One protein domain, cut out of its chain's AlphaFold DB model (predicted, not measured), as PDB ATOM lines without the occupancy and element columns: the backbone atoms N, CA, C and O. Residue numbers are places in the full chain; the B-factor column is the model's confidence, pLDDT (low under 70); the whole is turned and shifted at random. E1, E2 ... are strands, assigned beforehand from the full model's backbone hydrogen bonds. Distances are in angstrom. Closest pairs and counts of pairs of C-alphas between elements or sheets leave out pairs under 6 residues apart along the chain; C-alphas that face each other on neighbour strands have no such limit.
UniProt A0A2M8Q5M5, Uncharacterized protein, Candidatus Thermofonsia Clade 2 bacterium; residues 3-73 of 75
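AT A GLANCE: This is residues 3 to 73 of the 75 residues of an uncharacterized protein of Candidatus Thermofonsia Clade 2 bacterium (UniProt A0A2M8Q5M5). Two twisted, three-stranded sheets lie face to face as a small sandwich, a longer sheet of E2, E1 and E6 over a shorter one of E3, E4 and E5. The longer sheet runs past the shorter at both ends, with the link of residues 15 to 20 at one end of the domain and the first and last printed residues at the other. The printed part has 71 residues, no named helix and six strands, E1 to E6 in order along the chain; the sheet orders are E2 E1 E6 and E3 E4 E5, both antiparallel. The class is all strand. The whole is only just loose, close to compact, with a radius of gyration of the C-alphas of 13.6 A, and a rod in outline, spanning 48 by 22 by 16 A.

HOW THE PARTS SIT: E1, residues 3 to 14, is the inner strand of its sheet and forms a hairpin with E2, residues 21 to 29; N 10 and O 25 are 2.8 A apart, within hydrogen-bond range. On the other side of E1 is E6, residues 61 to 72, antiparallel at 165 degrees, with N 7 and O 67 at 2.9 A. In the other sheet E3, residues 31 to 37, E4, residues 40 to 46, and E5, residues 51 to 57, form a meander, each strand the antiparallel neighbour of the one before. N 35 and O 42 are 2.9 A apart, and N 43 and O 54 are 2.8 A apart. In the sandwich, two sheets face to face, the strands of one stand at 21 degrees to those of the other, and the facing parts are 9.9 A centre to centre. The closest C-alphas of E1 and E3 are those of Gln 6 and Ile 32, 6.2 A apart; those of E2 and E4 are Gly 29 and Lys 45, 5.5 A apart. E1 and E4 are near each other, with 7 pairs of C-alphas within 10 A, while E4 and E6 are only just apart, closest 8.2 A.

IN THESE COORDINATES: E1 begins at C-alpha 3, (92.091, 18.588, 48.660), and measures 34.2 A from first to last C-alpha. E2 measures 26.6 A and ends at C-alpha 29, (91.392, 23.260, 39.158). E3, E4 and E5 have 7 residues each. E6 measures 33.0 A and ends at C-alpha 72, (97.109, 16.572, 52.326).

THE WHOLE: The two C-alphas farthest apart are those of Gln 18 and Ala 73, 48.2 A. The printed part has no cut and no long link. Residues 15 to 20, 48, 72 and 73 have pLDDT under 70; the mean of the printed part is 87.3.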
ATOM      1  N   THR A   3      92.607  17.875  49.835       73.75
ATOM      2  CA  THR A   3      92.091  18.588  48.660       73.75
ATOM      3  C   THR A   3      92.567  17.872  47.402       73.75
ATOM      4  O   THR A   3      93.767  17.648  47.217       73.75
ATOM      5  N   LYS A   4      91.636  17.477  46.530       81.19
ATOM      6  CA  LYS A   4      91.970  16.947  45.204       81.19
ATOM      7  C   LYS A   4      92.218  18.131  44.270       81.19
ATOM      8  O   LYS A   4      91.343  18.976  44.128       81.19
ATOM      9  N   LYS A   5      93.385  18.174  43.630       87.50
ATOM     10  CA  LYS A   5      93.661  19.082  42.510       87.50
ATOM     11  C   LYS A   5      93.866  18.268  41.244       87.50
ATOM     12  O   LYS A   5      94.476  17.197  41.274       87.50
ATOM     13  N   GLN A   6      93.350  18.774  40.140       91.50
ATOM     14  CA  GLN A   6      93.588  18.247  38.808       91.50
ATOM     15  C   GLN A   6      94.308  19.313  37.988       91.50
ATOM     16  O   GLN A   6      94.121  20.509  38.214       91.50
ATOM     17  N   SER A   7      95.123  18.880  37.037       93.31
ATOM     18  CA  SER A   7      95.709  19.753  36.027       93.31
ATOM     19  C   SER A   7      95.595  19.114  34.656       93.31
ATOM     20  O   SER A   7      95.642  17.891  34.537       93.31
ATOM     21  N   ILE A   8      95.478  19.940  33.627       94.69
ATOM     22  CA  ILE A   8      95.650  19.523  32.240       94.69
ATOM     23  C   ILE A   8      96.640  20.460  31.572       94.69
ATOM     24  O   ILE A   8      96.537  21.683  31.690       94.69
ATOM     25  N   LYS A   9      97.624  19.862  30.916       95.56
ATOM     26  CA  LYS A   9      98.617  20.543  30.102       95.56
ATOM     27  C   LYS A   9      98.303  20.252  28.645       95.56
ATOM     28  O   LYS A   9      98.108  19.095  28.284       95.56
ATOM     29  N   ILE A  10      98.276  21.296  27.830       95.31
ATOM     30  CA  ILE A  10      98.025  21.228  26.395       95.31
ATOM     31  C   ILE A  10      99.178  21.948  25.712       95.31
ATOM     32  O   ILE A  10      99.434  23.111  26.016       95.31
ATOM     33  N   ARG A  11      99.859  21.276  24.787       94.69
ATOM     34  CA  ARG A  11     100.826  21.901  23.887       94.69
ATOM     35  C   ARG A  11     100.273  21.869  22.477       94.69
ATOM     36  O   ARG A  11      99.872  20.804  22.002       94.69
ATOM     37  N   TYR A  12     100.265  23.021  21.825       93.31
ATOM     38  CA  TYR A  12      99.679  23.174  20.504       93.31
ATOM     39  C   TYR A  12     100.503  24.131  19.632       93.31
ATOM     40  O   TYR A  12     101.252  24.968  20.144       93.31
ATOM     41  N   MET A  13     100.404  23.958  18.316       91.12
ATOM     42  CA  MET A  13     101.008  24.838  17.318       91.12
ATOM     43  C   MET A  13     100.269  26.172  17.291       91.12
ATOM     44  O   MET A  13      99.040  26.207  17.253       91.12
ATOM     45  N   LYS A  14     101.009  27.276  17.266       81.50
ATOM     46  CA  LYS A  14     100.466  28.619  17.096       81.50
ATOM     47  C   LYS A  14     101.179  29.289  15.927       81.50
ATOM     48  O   LYS A  14     102.385  29.490  15.968       81.50
ATOM     49  N   GLY A  15     100.421  29.657  14.897       67.75
ATOM     50  CA  GLY A  15     100.930  30.416  13.753       67.75
ATOM     51  C   GLY A  15     100.763  29.715  12.403       67.75
ATOM     52  O   GLY A  15     100.477  28.524  12.320       67.75
ATOM     53  N   ASN A  16     100.917  30.491  11.329       59.97
ATOM     54  CA  ASN A  16     100.864  29.994   9.954       59.97
ATOM     55  C   ASN A  16     102.110  29.156   9.623       59.97
ATOM     56  O   ASN A  16     103.176  29.380  10.191       59.97
ATOM     57  N   ALA A  17     101.988  28.261   8.635       55.91
ATOM     58  CA  ALA A  17     102.954  27.229   8.219       55.91
ATOM     59  C   ALA A  17     104.433  27.652   8.017       55.91
ATOM     60  O   ALA A  17     105.286  26.791   7.827       55.91
ATOM     61  N   GLN A  18     104.757  28.947   8.053       63.91
ATOM     62  CA  GLN A  18     106.118  29.481   7.943       63.91
ATOM     63  C   GLN A  18     106.811  29.758   9.287       63.91
ATOM     64  O   GLN A  18     108.033  29.863   9.298       63.91
ATOM     65  N   ASN A  19     106.083  29.850  10.407       61.97
ATOM     66  CA  ASN A  19     106.676  30.074  11.728       61.97
ATOM     67  C   ASN A  19     106.015  29.132  12.743       61.97
ATOM     68  O   ASN A  19     104.934  29.403  13.258       61.97
ATOM     69  N   SER A  20     106.637  27.971  12.956       67.75
ATOM     70  CA  SER A  20     106.140  26.944  13.877       67.75
ATOM     71  C   SER A  20     106.481  27.319  15.318       67.75
ATOM     72  O   SER A  20     107.473  26.843  15.870       67.75
ATOM     73  N   GLU A  21     105.682  28.200  15.915       86.00
ATOM     74  CA  GLU A  21     105.759  28.482  17.346       86.00
ATOM     75  C   GLU A  21     104.868  27.502  18.117       86.00
ATOM     76  O   GLU A  21     103.771  27.144  17.689       86.00
ATOM     77  N   TYR A  22     105.355  27.045  19.268       87.94
ATOM     78  CA  TYR A  22     104.615  26.162  20.162       87.94
ATOM     79  C   TYR A  22     104.149  26.960  21.371       87.94
ATOM     80  O   TYR A  22     104.955  27.642  22.004       87.94
ATOM     81  N   GLU A  23     102.881  26.820  21.744       91.38
ATOM     82  CA  GLU A  23     102.369  27.356  23.002       91.38
ATOM     83  C   GLU A  23     101.957  26.215  23.939       91.38
ATOM     84  O   GLU A  23     101.408  25.192  23.522       91.38
ATOM     85  N   GLU A  24     102.244  26.383  25.231       93.25
ATOM     86  CA  GLU A  24     101.822  25.470  26.289       93.25
ATOM     87  C   GLU A  24     100.807  26.169  27.198       93.25
ATOM     88  O   GLU A  24     101.085  27.219  27.779       93.25
ATOM     89  N   LYS A  25      99.628  25.562  27.351       92.75
ATOM     90  CA  LYS A  25      98.591  26.010  28.277       92.75
ATOM     91  C   LYS A  25      98.398  24.987  29.382       92.75
ATOM     92  O   LYS A  25      98.139  23.816  29.118       92.75
ATOM     93  N   VAL A  26      98.473  25.447  30.628       93.81
ATOM     94  CA  VAL A  26      98.176  24.632  31.808       93.81
ATOM     95  C   VAL A  26      96.941  25.193  32.497       93.81
ATOM     96  O   VAL A  26      96.924  26.358  32.891       93.81
ATOM     97  N   LEU A  27      95.913  24.362  32.653       92.38
ATOM     98  CA  LEU A  27      94.761  24.661  33.497       92.38
ATOM     99  C   LEU A  27      94.847  23.803  34.755       92.38
ATOM    100  O   LEU A  27      95.095  22.601  34.676       92.38
ATOM    101  N   VAL A  28      94.638  24.420  35.917       90.94
ATOM    102  CA  VAL A  28      94.637  23.754  37.225       90.94
ATOM    103  C   VAL A  28      93.327  24.081  37.915       90.94
ATOM    104  O   VAL A  28      92.944  25.245  37.953       90.94
ATOM    105  N   GLY A  29      92.656  23.071  38.461       89.44
ATOM    106  CA  GLY A  29      91.392  23.260  39.158       89.44
ATOM    107  C   GLY A  29      90.947  22.040  39.953       89.44
ATOM    108  O   GLY A  29      91.596  20.990  39.964       89.44
ATOM    109  N   SER A  30      89.822  22.188  40.638       89.12
ATOM    110  CA  SER A  30      89.216  21.158  41.488       89.12
ATOM    111  C   SER A  30      88.569  20.054  40.649       89.12
ATOM    112  O   SER A  30      88.637  18.869  40.991       89.12
ATOM    113  N   LYS A  31      87.997  20.441  39.504       89.56
ATOM    114  CA  LYS A  31      87.481  19.547  38.469       89.56
ATOM    115  C   LYS A  31      87.942  20.031  37.100       89.56
ATOM    116  O   LYS A  31      87.757  21.197  36.766       89.56
ATOM    117  N   ILE A  32      88.511  19.134  36.304       93.06
ATOM    118  CA  ILE A  32      88.923  19.410  34.925       93.06
ATOM    119  C   ILE A  32      88.303  18.381  33.990       93.06
ATOM    120  O   ILE A  32      88.277  17.189  34.303       93.06
ATOM    121  N   GLY A  33      87.828  18.847  32.838       92.38
ATOM    122  CA  GLY A  33      87.378  17.999  31.743       92.38
ATOM    123  C   GLY A  33      87.737  18.593  30.386       92.38
ATOM    124  O   GLY A  33      88.127  19.756  30.282       92.38
ATOM    125  N   TYR A  34      87.617  17.769  29.353       94.81
ATOM    126  CA  TYR A  34      87.783  18.177  27.966       94.81
ATOM    127  C   TYR A  34      86.802  17.418  27.072       94.81
ATOM    128  O   TYR A  34      86.312  16.345  27.432       94.81
ATOM    129  N   ARG A  35      86.491  17.993  25.913       95.19
ATOM    130  CA  ARG A  35      85.679  17.382  24.860       95.19
ATOM    131  C   ARG A  35      86.060  17.977  23.517       95.19
ATOM    132  O   ARG A  35      86.619  19.069  23.460       95.19
ATOM    133  N   VAL A  36      85.744  17.263  22.451       95.69
ATOM    134  CA  VAL A  36      85.966  17.734  21.085       95.69
ATOM    135  C   VAL A  36      84.628  18.182  20.513       95.69
ATOM    136  O   VAL A  36      83.663  17.420  20.540       95.69
ATOM    137  N   GLU A  37      84.567  19.415  20.020       96.25
ATOM    138  CA  GLU A  37      83.407  19.984  19.335       96.25
ATOM    139  C   GLU A  37      83.828  20.416  17.931       96.25
ATOM    140  O   GLU A  37      84.565  21.387  17.755       96.25
ATOM    141  N   GLY A  38      83.395  19.666  16.914       95.50
ATOM    142  CA  GLY A  38      83.838  19.893  15.539       95.50
ATOM    143  C   GLY A  38      85.355  19.742  15.410       95.50
ATOM    144  O   GLY A  38      85.894  18.666  15.661       95.50
ATOM    145  N   ASN A  39      86.041  20.820  15.025       95.06
ATOM    146  CA  ASN A  39      87.501  20.863  14.907       95.06
ATOM    147  C   ASN A  39      88.203  21.452  16.143       95.06
ATOM    148  O   ASN A  39      89.407  21.684  16.088       95.06
ATOM    149  N   MET A  40      87.481  21.694  17.241       95.88
ATOM    150  CA  MET A  40      88.021  22.319  18.446       95.88
ATOM    151  C   MET A  40      88.114  21.317  19.595       95.88
ATOM    152  O   MET A  40      87.140  20.650  19.938       95.88
ATOM    153  N   LEU A  41      89.270  21.260  20.250       95.62
ATOM    154  CA  LEU A  41      89.405  20.722  21.596       95.62
ATOM    155  C   LEU A  41      88.996  21.811  22.593       95.62
ATOM    156  O   LEU A  41      89.644  22.853  22.690       95.62
ATOM    157  N   ILE A  42      87.938  21.548  23.350       95.81
ATOM    158  CA  ILE A  42      87.426  22.418  24.405       95.81
ATOM    159  C   ILE A  42      87.810  21.823  25.752       95.81
ATOM    160  O   ILE A  42      87.435  20.696  26.076       95.81
ATOM    161  N   VAL A  43      88.528  22.591  26.559       95.38
ATOM    162  CA  VAL A  43      88.974  22.214  27.899       95.38
ATOM    163  C   VAL A  43      88.360  23.157  28.912       95.38
ATOM    164  O   VAL A  43      88.374  24.369  28.723       95.38
ATOM    165  N   TRP A  44      87.834  22.618  30.005       94.19
ATOM    166  CA  TRP A  44      87.257  23.421  31.075       94.19
ATOM    167  C   TRP A  44      87.817  23.029  32.435       94.19
ATOM    168  O   TRP A  44      88.062  21.853  32.724       94.19
ATOM    169  N   LYS A  45      87.963  24.035  33.299       92.50
ATOM    170  CA  LYS A  45      88.123  23.850  34.740       92.50
ATOM    171  C   LYS A  45      86.906  24.400  35.470       92.50
ATOM    172  O   LYS A  45      86.336  25.409  35.063       92.50
ATOM    173  N   SER A  46      86.539  23.740  36.558       87.88
ATOM    174  CA  SER A  46      85.578  24.230  37.538       87.88
ATOM    175  C   SER A  46      86.237  24.196  38.909       87.88
ATOM    176  O   SER A  46      86.671  23.142  39.390       87.88
ATOM    177  N   ASP A  47      86.323  25.380  39.497       85.75
ATOM    178  CA  ASP A  47      86.625  25.609  40.903       85.75
ATOM    179  C   ASP A  47      85.343  26.035  41.630       85.75
ATOM    180  O   ASP A  47      84.291  26.164  41.003       85.75
ATOM    181  N   LEU A  48      85.414  26.204  42.953       69.94
ATOM    182  CA  LEU A  48      84.255  26.584  43.772       69.94
ATOM    183  C   LEU A  48      83.640  27.925  43.331       69.94
ATOM    184  O   LEU A  48      82.422  28.063  43.387       69.94
ATOM    185  N   ASP A  49      84.466  28.846  42.823       73.38
ATOM    186  CA  ASP A  49      84.067  30.230  42.526       73.38
ATOM    187  C   ASP A  49      84.214  30.620  41.042       73.38
ATOM    188  O   ASP A  49      83.816  31.713  40.645       73.38
ATOM    189  N   GLU A  50      84.795  29.757  40.201       74.69
ATOM    190  CA  GLU A  50      85.135  30.115  38.820       74.69
ATOM    191  C   GLU A  50      85.070  28.914  37.865       74.69
ATOM    192  O   GLU A  50      85.627  27.841  38.129       74.69
ATOM    193  N   SER A  51      84.457  29.121  36.697       84.00
ATOM    194  CA  SER A  51      84.586  28.226  35.547       84.00
ATOM    195  C   SER A  51      85.350  28.918  34.423       84.00
ATOM    196  O   SER A  51      84.950  29.993  33.983       84.00
ATOM    197  N   VAL A  52      86.404  28.282  33.914       85.88
ATOM    198  CA  VAL A  52      87.170  28.784  32.761       85.88
ATOM    199  C   VAL A  52      87.122  27.744  31.656       85.88
ATOM    200  O   VAL A  52      87.317  26.558  31.922       85.88
ATOM    201  N   THR A  53      86.888  28.200  30.426       90.12
ATOM    202  CA  THR A  53      86.911  27.371  29.218       90.12
ATOM    203  C   THR A  53      88.018  27.854  28.289       90.12
ATOM    204  O   THR A  53      88.226  29.055  28.131       90.12
ATOM    205  N   TYR A  54      88.734  26.915  27.687       91.88
ATOM    206  CA  TYR A  54      89.840  27.152  26.778       91.88
ATOM    207  C   TYR A  54      89.684  26.273  25.537       91.88
ATOM    208  O   TYR A  54      89.463  25.070  25.665       91.88
ATOM    209  N   GLY A  55      89.768  26.873  24.352       93.56
ATOM    210  CA  GLY A  55      89.573  26.185  23.078       93.56
ATOM    211  C   GLY A  55      90.811  26.274  22.199       93.56
ATOM    212  O   GLY A  55      91.366  27.359  22.042       93.56
ATOM    213  N   VAL A  56      91.214  25.151  21.606       94.00
ATOM    214  CA  VAL A  56      92.275  25.086  20.587       94.00
ATOM    215  C   VAL A  56      91.829  24.206  19.424       94.00
ATOM    216  O   VAL A  56      91.134  23.218  19.669       94.00
ATOM    217  N   PRO A  57      92.209  24.508  18.172       94.44
ATOM    218  CA  PRO A  57      91.973  23.586  17.072       94.44
ATOM    219  C   PRO A  57      92.650  22.245  17.361       94.44
ATOM    220  O   PRO A  57      93.829  22.193  17.702       94.44
ATOM    221  N   ILE A  58      91.914  21.139  17.242       93.94
ATOM    222  CA  ILE A  58      92.437  19.812  17.592       93.94
ATOM    223  C   ILE A  58      93.587  19.385  16.677       93.94
ATOM    224  O   ILE A  58      94.484  18.674  17.118       93.94
ATOM    225  N   ALA A  59      93.585  19.861  15.430       92.75
ATOM    226  CA  ALA A  59      94.660  19.625  14.470       92.75
ATOM    227  C   ALA A  59      95.993  20.261  14.900       92.75
ATOM    228  O   ALA A  59      97.048  19.774  14.503       92.75
ATOM    229  N   ASP A  60      95.946  21.298  15.740       92.88
ATOM    230  CA  ASP A  60      97.136  21.990  16.231       92.88
ATOM    231  C   ASP A  60      97.674  21.356  17.521       92.88
ATOM    232  O   ASP A  60      98.781  21.680  17.948       92.88
ATOM    233  N   VAL A  61      96.918  20.460  18.171       93.69
ATOM    234  CA  VAL A  61      97.315  19.831  19.438       93.69
ATOM    235  C   VAL A  61      98.372  18.760  19.186       93.69
ATOM    236  O   VAL A  61      98.132  17.768  18.508       93.69
ATOM    237  N   ILE A  62      99.534  18.928  19.811       94.50
ATOM    238  CA  ILE A  62     100.675  18.007  19.683       94.50
ATOM    239  C   ILE A  62     100.760  17.078  20.889       94.50
ATOM    240  O   ILE A  62     101.187  15.932  20.785       94.50
ATOM    241  N   PHE A  63     100.393  17.590  22.062       93.94
ATOM    242  CA  PHE A  63     100.494  16.851  23.309       93.94
ATOM    243  C   PHE A  63      99.435  17.317  24.300       93.94
ATOM    244  O   PHE A  63      99.199  18.517  24.459       93.94
ATOM    245  N   MET A  64      98.838  16.359  25.007       95.12
ATOM    246  CA  MET A  64      97.912  16.621  26.098       95.12
ATOM    247  C   MET A  64      98.122  15.612  27.226       95.12
ATOM    248  O   MET A  64      98.144  14.407  26.990       95.12
ATOM    249  N   GLU A  65      98.230  16.107  28.456       95.62
ATOM    250  CA  GLU A  65      98.381  15.285  29.658       95.62
ATOM    251  C   GLU A  65      97.472  15.802  30.769       95.62
ATOM    252  O   GLU A  65      97.448  17.002  31.056       95.62
ATOM    253  N   GLN A  66      96.737  14.890  31.410       93.38
ATOM    254  CA  GLN A  66      95.909  15.192  32.571       93.38
ATOM    255  C   GLN A  66      96.443  14.472  33.810       93.38
ATOM    256  O   GLN A  66      96.549  13.247  33.839       93.38
ATOM    257  N   THR A  67      96.675  15.238  34.872       92.88
ATOM    258  CA  THR A  67      97.220  14.741  36.140       92.88
ATOM    259  C   THR A  67      96.231  15.016  37.267       92.88
ATOM    260  O   THR A  67      95.554  16.045  37.295       92.88
ATOM    261  N   SER A  68      96.101  14.081  38.209       89.44
ATOM    262  CA  SER A  68      95.277  14.239  39.411       89.44
ATOM    263  C   SER A  68      96.111  13.953  40.651       89.44
ATOM    264  O   SER A  68      96.622  12.850  40.809       89.44
ATOM    265  N   SER A  69      96.175  14.921  41.562       85.00
ATOM    266  CA  SER A  69      96.952  14.828  42.799       85.00
ATOM    267  C   SER A  69      96.061  15.065  44.017       85.00
ATOM    268  O   SER A  69      95.116  15.857  43.986       85.00
ATOM    269  N   ARG A  70      96.357  14.374  45.121       79.06
ATOM    270  CA  ARG A  70      95.730  14.618  46.428       79.06
ATOM    271  C   ARG A  70      96.731  15.352  47.309       79.06
ATOM    272  O   ARG A  70      97.760  14.786  47.659       79.06
ATOM    273  N   ILE A  71      96.417  16.589  47.677       72.12
ATOM    274  CA  ILE A  71      97.235  17.380  48.596       72.12
ATOM    275  C   ILE A  71      96.646  17.189  49.994       72.12
ATOM    276  O   ILE A  71      95.498  17.558  50.255       72.12
ATOM    277  N   LYS A  72      97.409  16.558  50.890       68.69
ATOM    278  CA  LYS A  72      97.109  16.572  52.326       68.69
ATOM    279  C   LYS A  72      97.588  17.916  52.866       68.69
ATOM    280  O   LYS A  72      98.756  18.241  52.683       68.69
ATOM    281  N   ALA A  73      96.713  18.682  53.515       63.53
ATOM    282  CA  ALA A  73      97.180  19.782  54.353       63.53
ATOM    283  C   ALA A  73      98.037  19.166  55.472       63.53
ATOM    284  O   ALA A  73      97.519  18.346  56.234       63.53
TER     285      ALA A  73